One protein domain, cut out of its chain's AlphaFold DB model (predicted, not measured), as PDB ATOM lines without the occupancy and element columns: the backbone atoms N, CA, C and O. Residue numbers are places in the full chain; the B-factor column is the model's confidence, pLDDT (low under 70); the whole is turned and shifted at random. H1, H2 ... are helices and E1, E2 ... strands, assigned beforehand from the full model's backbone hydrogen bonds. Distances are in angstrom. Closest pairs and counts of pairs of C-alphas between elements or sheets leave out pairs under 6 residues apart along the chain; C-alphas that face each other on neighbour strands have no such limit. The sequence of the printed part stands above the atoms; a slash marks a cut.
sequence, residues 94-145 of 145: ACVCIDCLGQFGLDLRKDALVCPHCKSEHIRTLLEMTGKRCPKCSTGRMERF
ATOM      1  N   ALA A  94     -11.145  -2.297 -46.310       92.50
ATOM      2  CA  ALA A  94     -11.884  -3.514 -46.616       92.50
ATOM      3  C   ALA A  94     -12.849  -3.835 -45.464       92.50
ATOM      4  O   ALA A  94     -12.434  -3.991 -44.307       92.50
ATOM      5  N   CYS A  95     -14.135  -3.947 -45.783       95.38
ATOM      6  CA  CYS A  95     -15.213  -4.160 -44.828       95.38
ATOM      7  C   CYS A  95     -16.054  -5.392 -45.173       95.38
ATOM      8  O   CYS A  95     -16.162  -5.807 -46.326       95.38
ATOM      9  N   VAL A  96     -16.705  -5.944 -44.151       96.25
ATOM     10  CA  VAL A  96     -17.720  -6.989 -44.264       96.25
ATOM     11  C   VAL A  96     -18.959  -6.602 -43.462       96.25
ATOM     12  O   VAL A  96     -18.866  -6.143 -42.321       96.25
ATOM     13  N   CYS A  97     -20.138  -6.797 -44.047       97.88
ATOM     14  CA  CYS A  97     -21.394  -6.730 -43.311       97.88
ATOM     15  C   CYS A  97     -21.652  -8.061 -42.603       97.88
ATOM     16  O   CYS A  97     -21.676  -9.116 -43.234       97.88
ATOM     17  N   ILE A  98     -21.884  -8.015 -41.298       97.25
ATOM     18  CA  ILE A  98     -22.113  -9.208 -40.480       97.25
ATOM     19  C   ILE A  98     -23.469  -9.852 -40.792       97.25
ATOM     20  O   ILE A  98     -23.581 -11.073 -40.736       97.25
ATOM     21  N   ASP A  99     -24.464  -9.056 -41.189       97.38
ATOM     22  CA  ASP A  99     -25.822  -9.554 -41.430       97.38
ATOM     23  C   ASP A  99     -25.979 -10.221 -42.807       97.38
ATOM     24  O   ASP A  99     -26.639 -11.251 -42.914       97.38
ATOM     25  N   CYS A 100     -25.388  -9.655 -43.870       97.69
ATOM     26  CA  CYS A 100     -25.525 -10.190 -45.236       97.69
ATOM     27  C   CYS A 100     -24.255 -10.839 -45.799       97.69
ATOM     28  O   CYS A 100     -24.292 -11.383 -46.901       97.69
ATOM     29  N   LEU A 101     -23.133 -10.778 -45.071       96.81
ATOM     30  CA  LEU A 101     -21.816 -11.292 -45.476       96.81
ATOM     31  C   LEU A 101     -21.219 -10.633 -46.732       96.81
ATOM     32  O   LEU A 101     -20.205 -11.111 -47.250       96.81
ATOM     33  N   GLY A 102     -21.823  -9.544 -47.215       95.88
ATOM     34  CA  GLY A 102     -21.305  -8.746 -48.321       95.88
ATOM     35  C   GLY A 102     -19.993  -8.065 -47.937       95.88
ATOM     36  O   GLY A 102     -19.893  -7.503 -46.845       95.88
ATOM     37  N   GLN A 103     -19.011  -8.125 -48.836       94.44
ATOM     38  CA  GLN A 103     -17.696  -7.506 -48.685       94.44
ATOM     39  C   GLN A 103     -17.569  -6.328 -49.646       94.44
ATOM     40  O   GLN A 103     -17.995  -6.424 -50.795       94.44
ATOM     41  N   PHE A 104     -17.040  -5.211 -49.161       94.06
ATOM     42  CA  PHE A 104     -16.973  -3.954 -49.905       94.06
ATOM     43  C   PHE A 104     -15.954  -3.009 -49.263       94.06
ATOM     44  O   PHE A 104     -15.579  -3.184 -48.103       94.06
ATOM     45  N   GLY A 105     -15.523  -1.997 -50.011       93.62
ATOM     46  CA  GLY A 105     -14.675  -0.925 -49.501       93.62
ATOM     47  C   GLY A 105     -15.511   0.225 -48.947       93.62
ATOM     48  O   GLY A 105     -16.464   0.644 -49.602       93.62
ATOM     49  N   LEU A 106     -15.141   0.757 -47.781       95.31
ATOM     50  CA  LEU A 106     -15.655   2.033 -47.264       95.31
ATOM     51  C   LEU A 106     -14.513   2.955 -46.860       95.31
ATOM     52  O   LEU A 106     -13.555   2.521 -46.220       95.31
ATOM     53  N   ASP A 107     -14.652   4.241 -47.160       95.25
ATOM     54  CA  ASP A 107     -13.854   5.270 -46.511       95.25
ATOM     55  C   ASP A 107     -14.471   5.560 -45.144       95.25
ATOM     56  O   ASP A 107     -15.482   6.244 -45.031       95.25
ATOM     57  N   LEU A 108     -13.866   5.026 -44.083       93.56
ATOM     58  CA  LEU A 108     -14.409   5.124 -42.723       93.56
ATOM     59  C   LEU A 108     -14.474   6.565 -42.187       93.56
ATOM     60  O   LEU A 108     -15.087   6.789 -41.145       93.56
ATOM     61  N   ARG A 109     -13.819   7.528 -42.850       92.88
ATOM     62  CA  ARG A 109     -13.851   8.949 -42.481       92.88
ATOM     63  C   ARG A 109     -14.899   9.719 -43.278       92.88
ATOM     64  O   ARG A 109     -15.448  10.682 -42.749       92.88
ATOM     65  N   LYS A 110     -15.139   9.332 -44.534       93.25
ATOM     66  CA  LYS A 110     -15.984  10.078 -45.484       93.25
ATOM     67  C   LYS A 110     -17.350   9.438 -45.738       93.25
ATOM     68  O   LYS A 110     -18.277  10.143 -46.127       93.25
ATOM     69  N   ASP A 111     -17.494   8.136 -45.509       94.75
ATOM     70  CA  ASP A 111     -18.725   7.393 -45.781       94.75
ATOM     71  C   ASP A 111     -19.599   7.200 -44.545       94.75
ATOM     72  O   ASP A 111     -19.130   7.074 -43.414       94.75
ATOM     73  N   ALA A 112     -20.905   7.066 -44.786       95.12
ATOM     74  CA  ALA A 112     -21.804   6.491 -43.797       95.12
ATOM     75  C   ALA A 112     -21.457   5.008 -43.582       95.12
ATOM     76  O   ALA A 112     -21.305   4.250 -44.543       95.12
ATOM     77  N   LEU A 113     -21.400   4.572 -42.321       94.94
ATOM     78  CA  LEU A 113     -21.136   3.180 -41.940       94.94
ATOM     79  C   LEU A 113     -22.378   2.296 -42.141       94.94
ATOM     80  O   LEU A 113     -22.924   1.729 -41.197       94.94
ATOM     81  N   VAL A 114     -22.824   2.181 -43.393       97.12
ATOM     82  CA  VAL A 114     -24.025   1.441 -43.801       97.12
ATOM     83  C   VAL A 114     -23.704   0.503 -44.966       97.12
ATOM     84  O   VAL A 114     -23.047   0.879 -45.934       97.12
ATOM     85  N   CYS A 115     -24.183  -0.741 -44.896       96.69
ATOM     86  CA  CYS A 115     -23.931  -1.734 -45.929       96.69
ATOM     87  C   CYS A 115     -24.631  -1.331 -47.239       96.69
ATOM     88  O   CYS A 115     -25.854  -1.135 -47.242       96.69
ATOM     89  N   PRO A 116     -23.927  -1.289 -48.385       95.31
ATOM     90  CA  PRO A 116     -24.540  -0.912 -49.655       95.31
ATOM     91  C   PRO A 116     -25.601  -1.920 -50.117       95.31
ATOM     92  O   PRO A 116     -26.557  -1.515 -50.780       95.31
ATOM     93  N   HIS A 117     -25.477  -3.192 -49.717       96.19
ATOM     94  CA  HIS A 117     -26.347  -4.289 -50.147       96.19
ATOM     95  C   HIS A 117     -27.633  -4.422 -49.321       96.19
ATOM     96  O   HIS A 117     -28.704  -4.581 -49.896       96.19
ATOM     97  N   CYS A 118     -27.539  -4.374 -47.986       97.44
ATOM     98  CA  CYS A 118     -28.678  -4.638 -47.092       97.44
ATOM     99  C   CYS A 118     -29.033  -3.482 -46.147       97.44
ATOM    100  O   CYS A 118     -29.968  -3.617 -45.366       97.44
ATOM    101  N   LYS A 119     -28.302  -2.361 -46.201       97.25
ATOM    102  CA  LYS A 119     -28.501  -1.170 -45.354       97.25
ATOM    103  C   LYS A 119     -28.304  -1.381 -43.846       97.25
ATOM    104  O   LYS A 119     -28.635  -0.499 -43.066       97.25
ATOM    105  N   SER A 120     -27.726  -2.508 -43.439       97.81
ATOM    106  CA  SER A 120     -27.319  -2.743 -42.050       97.81
ATOM    107  C   SER A 120     -26.125  -1.875 -41.640       97.81
ATOM    108  O   SER A 120     -25.216  -1.648 -42.439       97.81
ATOM    109  N   GLU A 121     -26.102  -1.464 -40.372       97.44
ATOM    110  CA  GLU A 121     -24.982  -0.784 -39.704       97.44
ATOM    111  C   GLU A 121     -23.997  -1.771 -39.043       97.44
ATOM    112  O   GLU A 121     -22.953  -1.380 -38.518       97.44
ATOM    113  N   HIS A 122     -24.282  -3.079 -39.070       97.12
ATOM    114  CA  HIS A 122     -23.395  -4.118 -38.541       97.12
ATOM    115  C   HIS A 122     -22.241  -4.401 -39.505       97.12
ATOM    116  O   HIS A 122     -22.154  -5.459 -40.131       97.12
ATOM    117  N   ILE A 123     -21.345  -3.433 -39.626       97.31
ATOM    118  CA  ILE A 123     -20.162  -3.496 -40.477       97.31
ATOM    119  C   ILE A 123     -18.934  -3.651 -39.592       97.31
ATOM    120  O   ILE A 123     -18.848  -3.080 -38.500       97.31
ATOM    121  N   ARG A 124     -17.986  -4.459 -40.051       95.88
ATOM    122  CA  ARG A 124     -16.656  -4.578 -39.459       95.88
ATOM    123  C   ARG A 124     -15.615  -4.463 -40.550       95.88
ATOM    124  O   ARG A 124     -15.811  -4.955 -41.660       95.88
ATOM    125  N   THR A 125     -14.497  -3.842 -40.224       93.75
ATOM    126  CA  THR A 125     -13.286  -3.938 -41.033       93.75
ATOM    127  C   THR A 125     -12.727  -5.355 -40.962       93.75
ATOM    128  O   THR A 125     -12.920  -6.080 -39.982       93.75
ATOM    129  N   LEU A 126     -11.996  -5.755 -41.996       90.62
ATOM    130  CA  LEU A 126     -11.304  -7.043 -42.010       90.62
ATOM    131  C   LEU A 126     -10.318  -7.178 -40.839       90.62
ATOM    132  O   LEU A 126     -10.268  -8.226 -40.192       90.62
ATOM    133  N   LEU A 127      -9.631  -6.089 -40.479       87.50
ATOM    134  CA  LEU A 127      -8.723  -6.053 -39.334       87.50
ATOM    135  C   LEU A 127      -9.442  -6.362 -38.012       87.50
ATOM    136  O   LEU A 127      -8.959  -7.183 -37.229       87.50
ATOM    137  N   GLU A 128     -10.616  -5.768 -37.777       92.94
ATOM    138  CA  GLU A 128     -11.432  -6.039 -36.585       92.94
ATOM    139  C   GLU A 128     -11.894  -7.492 -36.494       92.94
ATOM    140  O   GLU A 128     -12.154  -7.974 -35.389       92.94
ATOM    141  N   MET A 129     -11.993  -8.189 -37.630       93.00
ATOM    142  CA  MET A 129     -12.407  -9.586 -37.682       93.00
ATOM    143  C   MET A 129     -11.308 -10.556 -37.249       93.00
ATOM    144  O   MET A 129     -11.634 -11.690 -36.898       93.00
ATOM    145  N   THR A 130     -10.042 -10.134 -37.169       89.69
ATOM    146  CA  THR A 130      -8.930 -10.980 -36.699       89.69
ATOM    147  C   THR A 130      -9.237 -11.617 -35.335       89.69
ATOM    148  O   THR A 130      -9.499 -10.934 -34.344       89.69
ATOM    149  N   GLY A 131      -9.229 -12.948 -35.268       91.31
ATOM    150  CA  GLY A 131      -9.511 -13.739 -34.065       91.31
ATOM    151  C   GLY A 131     -10.979 -13.738 -33.609       91.31
ATOM    152  O   GLY A 131     -11.324 -14.422 -32.634       91.31
ATOM    153  N   LYS A 132     -11.870 -12.998 -34.282       95.31
ATOM    154  CA  LYS A 132     -13.303 -12.949 -33.962       95.31
ATOM    155  C   LYS A 132     -14.027 -14.181 -34.485       95.31
ATOM    156  O   LYS A 132     -13.521 -14.916 -35.332       95.31
ATOM    157  N   ARG A 133     -15.233 -14.411 -33.957       96.44
ATOM    158  CA  ARG A 133     -16.117 -15.470 -34.455       96.44
ATOM    159  C   ARG A 133     -16.461 -15.210 -35.917       96.44
ATOM    160  O   ARG A 133     -16.716 -14.074 -36.306       96.44
ATOM    161  N   CYS A 134     -16.474 -16.273 -36.709       96.56
ATOM    162  CA  CYS A 134     -16.847 -16.206 -38.109       96.56
ATOM    163  C   CYS A 134     -18.318 -15.785 -38.242       96.56
ATOM    164  O   CYS A 134     -19.176 -16.462 -37.670       96.56
ATOM    165  N   PRO A 135     -18.634 -14.740 -39.025       95.94
ATOM    166  CA  PRO A 135     -20.008 -14.273 -39.184       95.94
ATOM    167  C   PRO A 135     -20.865 -15.267 -39.981       95.94
ATOM    168  O   PRO A 135     -22.077 -15.302 -39.821       95.94
ATOM    169  N   LYS A 136     -20.241 -16.139 -40.788       97.38
ATOM    170  CA  LYS A 136     -20.938 -17.159 -41.582       97.38
ATOM    171  C   LYS A 136     -21.379 -18.372 -40.760       97.38
ATOM    172  O   LYS A 136     -22.507 -18.823 -40.910       97.38
ATOM    173  N   CYS A 137     -20.488 -18.950 -39.949       97.25
ATOM    174  CA  CYS A 137     -20.784 -20.201 -39.235       97.25
ATOM    175  C   CYS A 137     -20.959 -20.050 -37.725       97.25
ATOM    176  O   CYS A 137     -21.404 -20.994 -37.085       97.25
ATOM    177  N   SER A 138     -20.589 -18.911 -37.131       95.38
ATOM    178  CA  SER A 138     -20.618 -18.647 -35.680       95.38
ATOM    179  C   SER A 138     -19.790 -19.590 -34.784       95.38
ATOM    180  O   SER A 138     -19.610 -19.295 -33.601       95.38
ATOM    181  N   THR A 139     -19.252 -20.688 -35.321       96.06
ATOM    182  CA  THR A 139     -18.444 -21.683 -34.600       96.06
ATOM    183  C   THR A 139     -16.947 -21.408 -34.715       96.06
ATOM    184  O   THR A 139     -16.233 -21.437 -33.716       96.06
ATOM    185  N   GLY A 140     -16.468 -21.141 -35.931       95.88
ATOM    186  CA  GLY A 140     -15.048 -20.916 -36.193       95.88
ATOM    187  C   GLY A 140     -14.584 -19.507 -35.845       95.88
ATOM    188  O   GLY A 140     -15.387 -18.617 -35.551       95.88
ATOM    189  N   ARG A 141     -13.274 -19.291 -35.945       96.50
ATOM    190  CA  ARG A 141     -12.632 -17.978 -35.821       96.50
ATOM    191  C   ARG A 141     -11.978 -17.570 -37.129       96.50
ATOM    192  O   ARG A 141     -11.573 -18.438 -37.897       96.50
ATOM    193  N   MET A 142     -11.928 -16.270 -37.386       94.25
ATOM    194  CA  MET A 142     -11.217 -15.711 -38.534       94.25
ATOM    195  C   MET A 142      -9.739 -15.554 -38.181       94.25
ATOM    196  O   MET A 142      -9.406 -14.898 -37.196       94.25
ATOM    197  N   GLU A 143      -8.859 -16.142 -38.972       90.88
ATOM    198  CA  GLU A 143      -7.411 -16.133 -38.762       90.88
ATOM    199  C   GLU A 143      -6.725 -15.629 -40.033       90.88
ATOM    200  O   GLU A 143      -7.248 -15.826 -41.130       90.88
ATOM    201  N   ARG A 144      -5.580 -14.956 -39.891       85.62
ATOM    202  CA  ARG A 144      -4.716 -14.677 -41.045       85.62
ATOM    203  C   ARG A 144      -4.125 -15.993 -41.537       85.62
ATOM    204  O   ARG A 144      -3.752 -16.820 -40.703       85.62
ATOM    205  N   PHE A 145      -4.051 -16.168 -42.851       74.00
ATOM    206  CA  PHE A 145      -3.410 -17.319 -43.484       74.00
ATOM    207  C   PHE A 145      -2.332 -16.881 -44.468       74.00
ATOM    208  O   PHE A 145      -2.393 -15.719 -44.930       74.00
TER     209      PHE A 145
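AT A GLANCE: This is residues 94 to 145 of the 145 residues of an uncharacterized protein of Syntrophorhabdus sp. PtaB.Bin047 (UniProt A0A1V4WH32). With little regular structure, this is an elongated pair of loop-rich halves: a small antiparallel sheet, E2 - E1 - E3, with loop 108 to 122, then, past short helix H1, loop 130 to 141 ending in E4. The 52 printed residues include E1, E2, E3, H1, E4 in that order, class mixed, under half in named elements. The whole is compact, radius of gyration of the C-alphas 11.0 A, spans 31 by 19 by 13 A.

HOW THE PARTS SIT: E1, residues 94 to 97, and E2, residues 103 to 107, form an antiparallel hairpin at 121 degrees, with N 95 and O 104 within hydrogen-bond range at 2.8 A. E3, residues 123 to 125, is antiparallel to E1 at 152 degrees, with N 96 and O 124 at 2.8 A. H1, residues 126 to 129, only grazes the sheet and is too short for any O i to N i+4 pair; its one O i to N i+3 pair is within range. E4, residues 142 to 144, pairs with no named strand.

IN THESE COORDINATES: E1 begins at C-alpha 94 (-11.884, -3.514, -46.616); E2 is 13.5 A long; E4 ends at C-alpha 144 (-4.716, -14.677, -41.045).

THE WHOLE: The farthest C-alphas, Lys 110 and Thr 139, are 33.7 A apart. Links E2 to E3 and H1 to E4 are long. The printed part has no cut; no printed residue is under 70 in pLDDT.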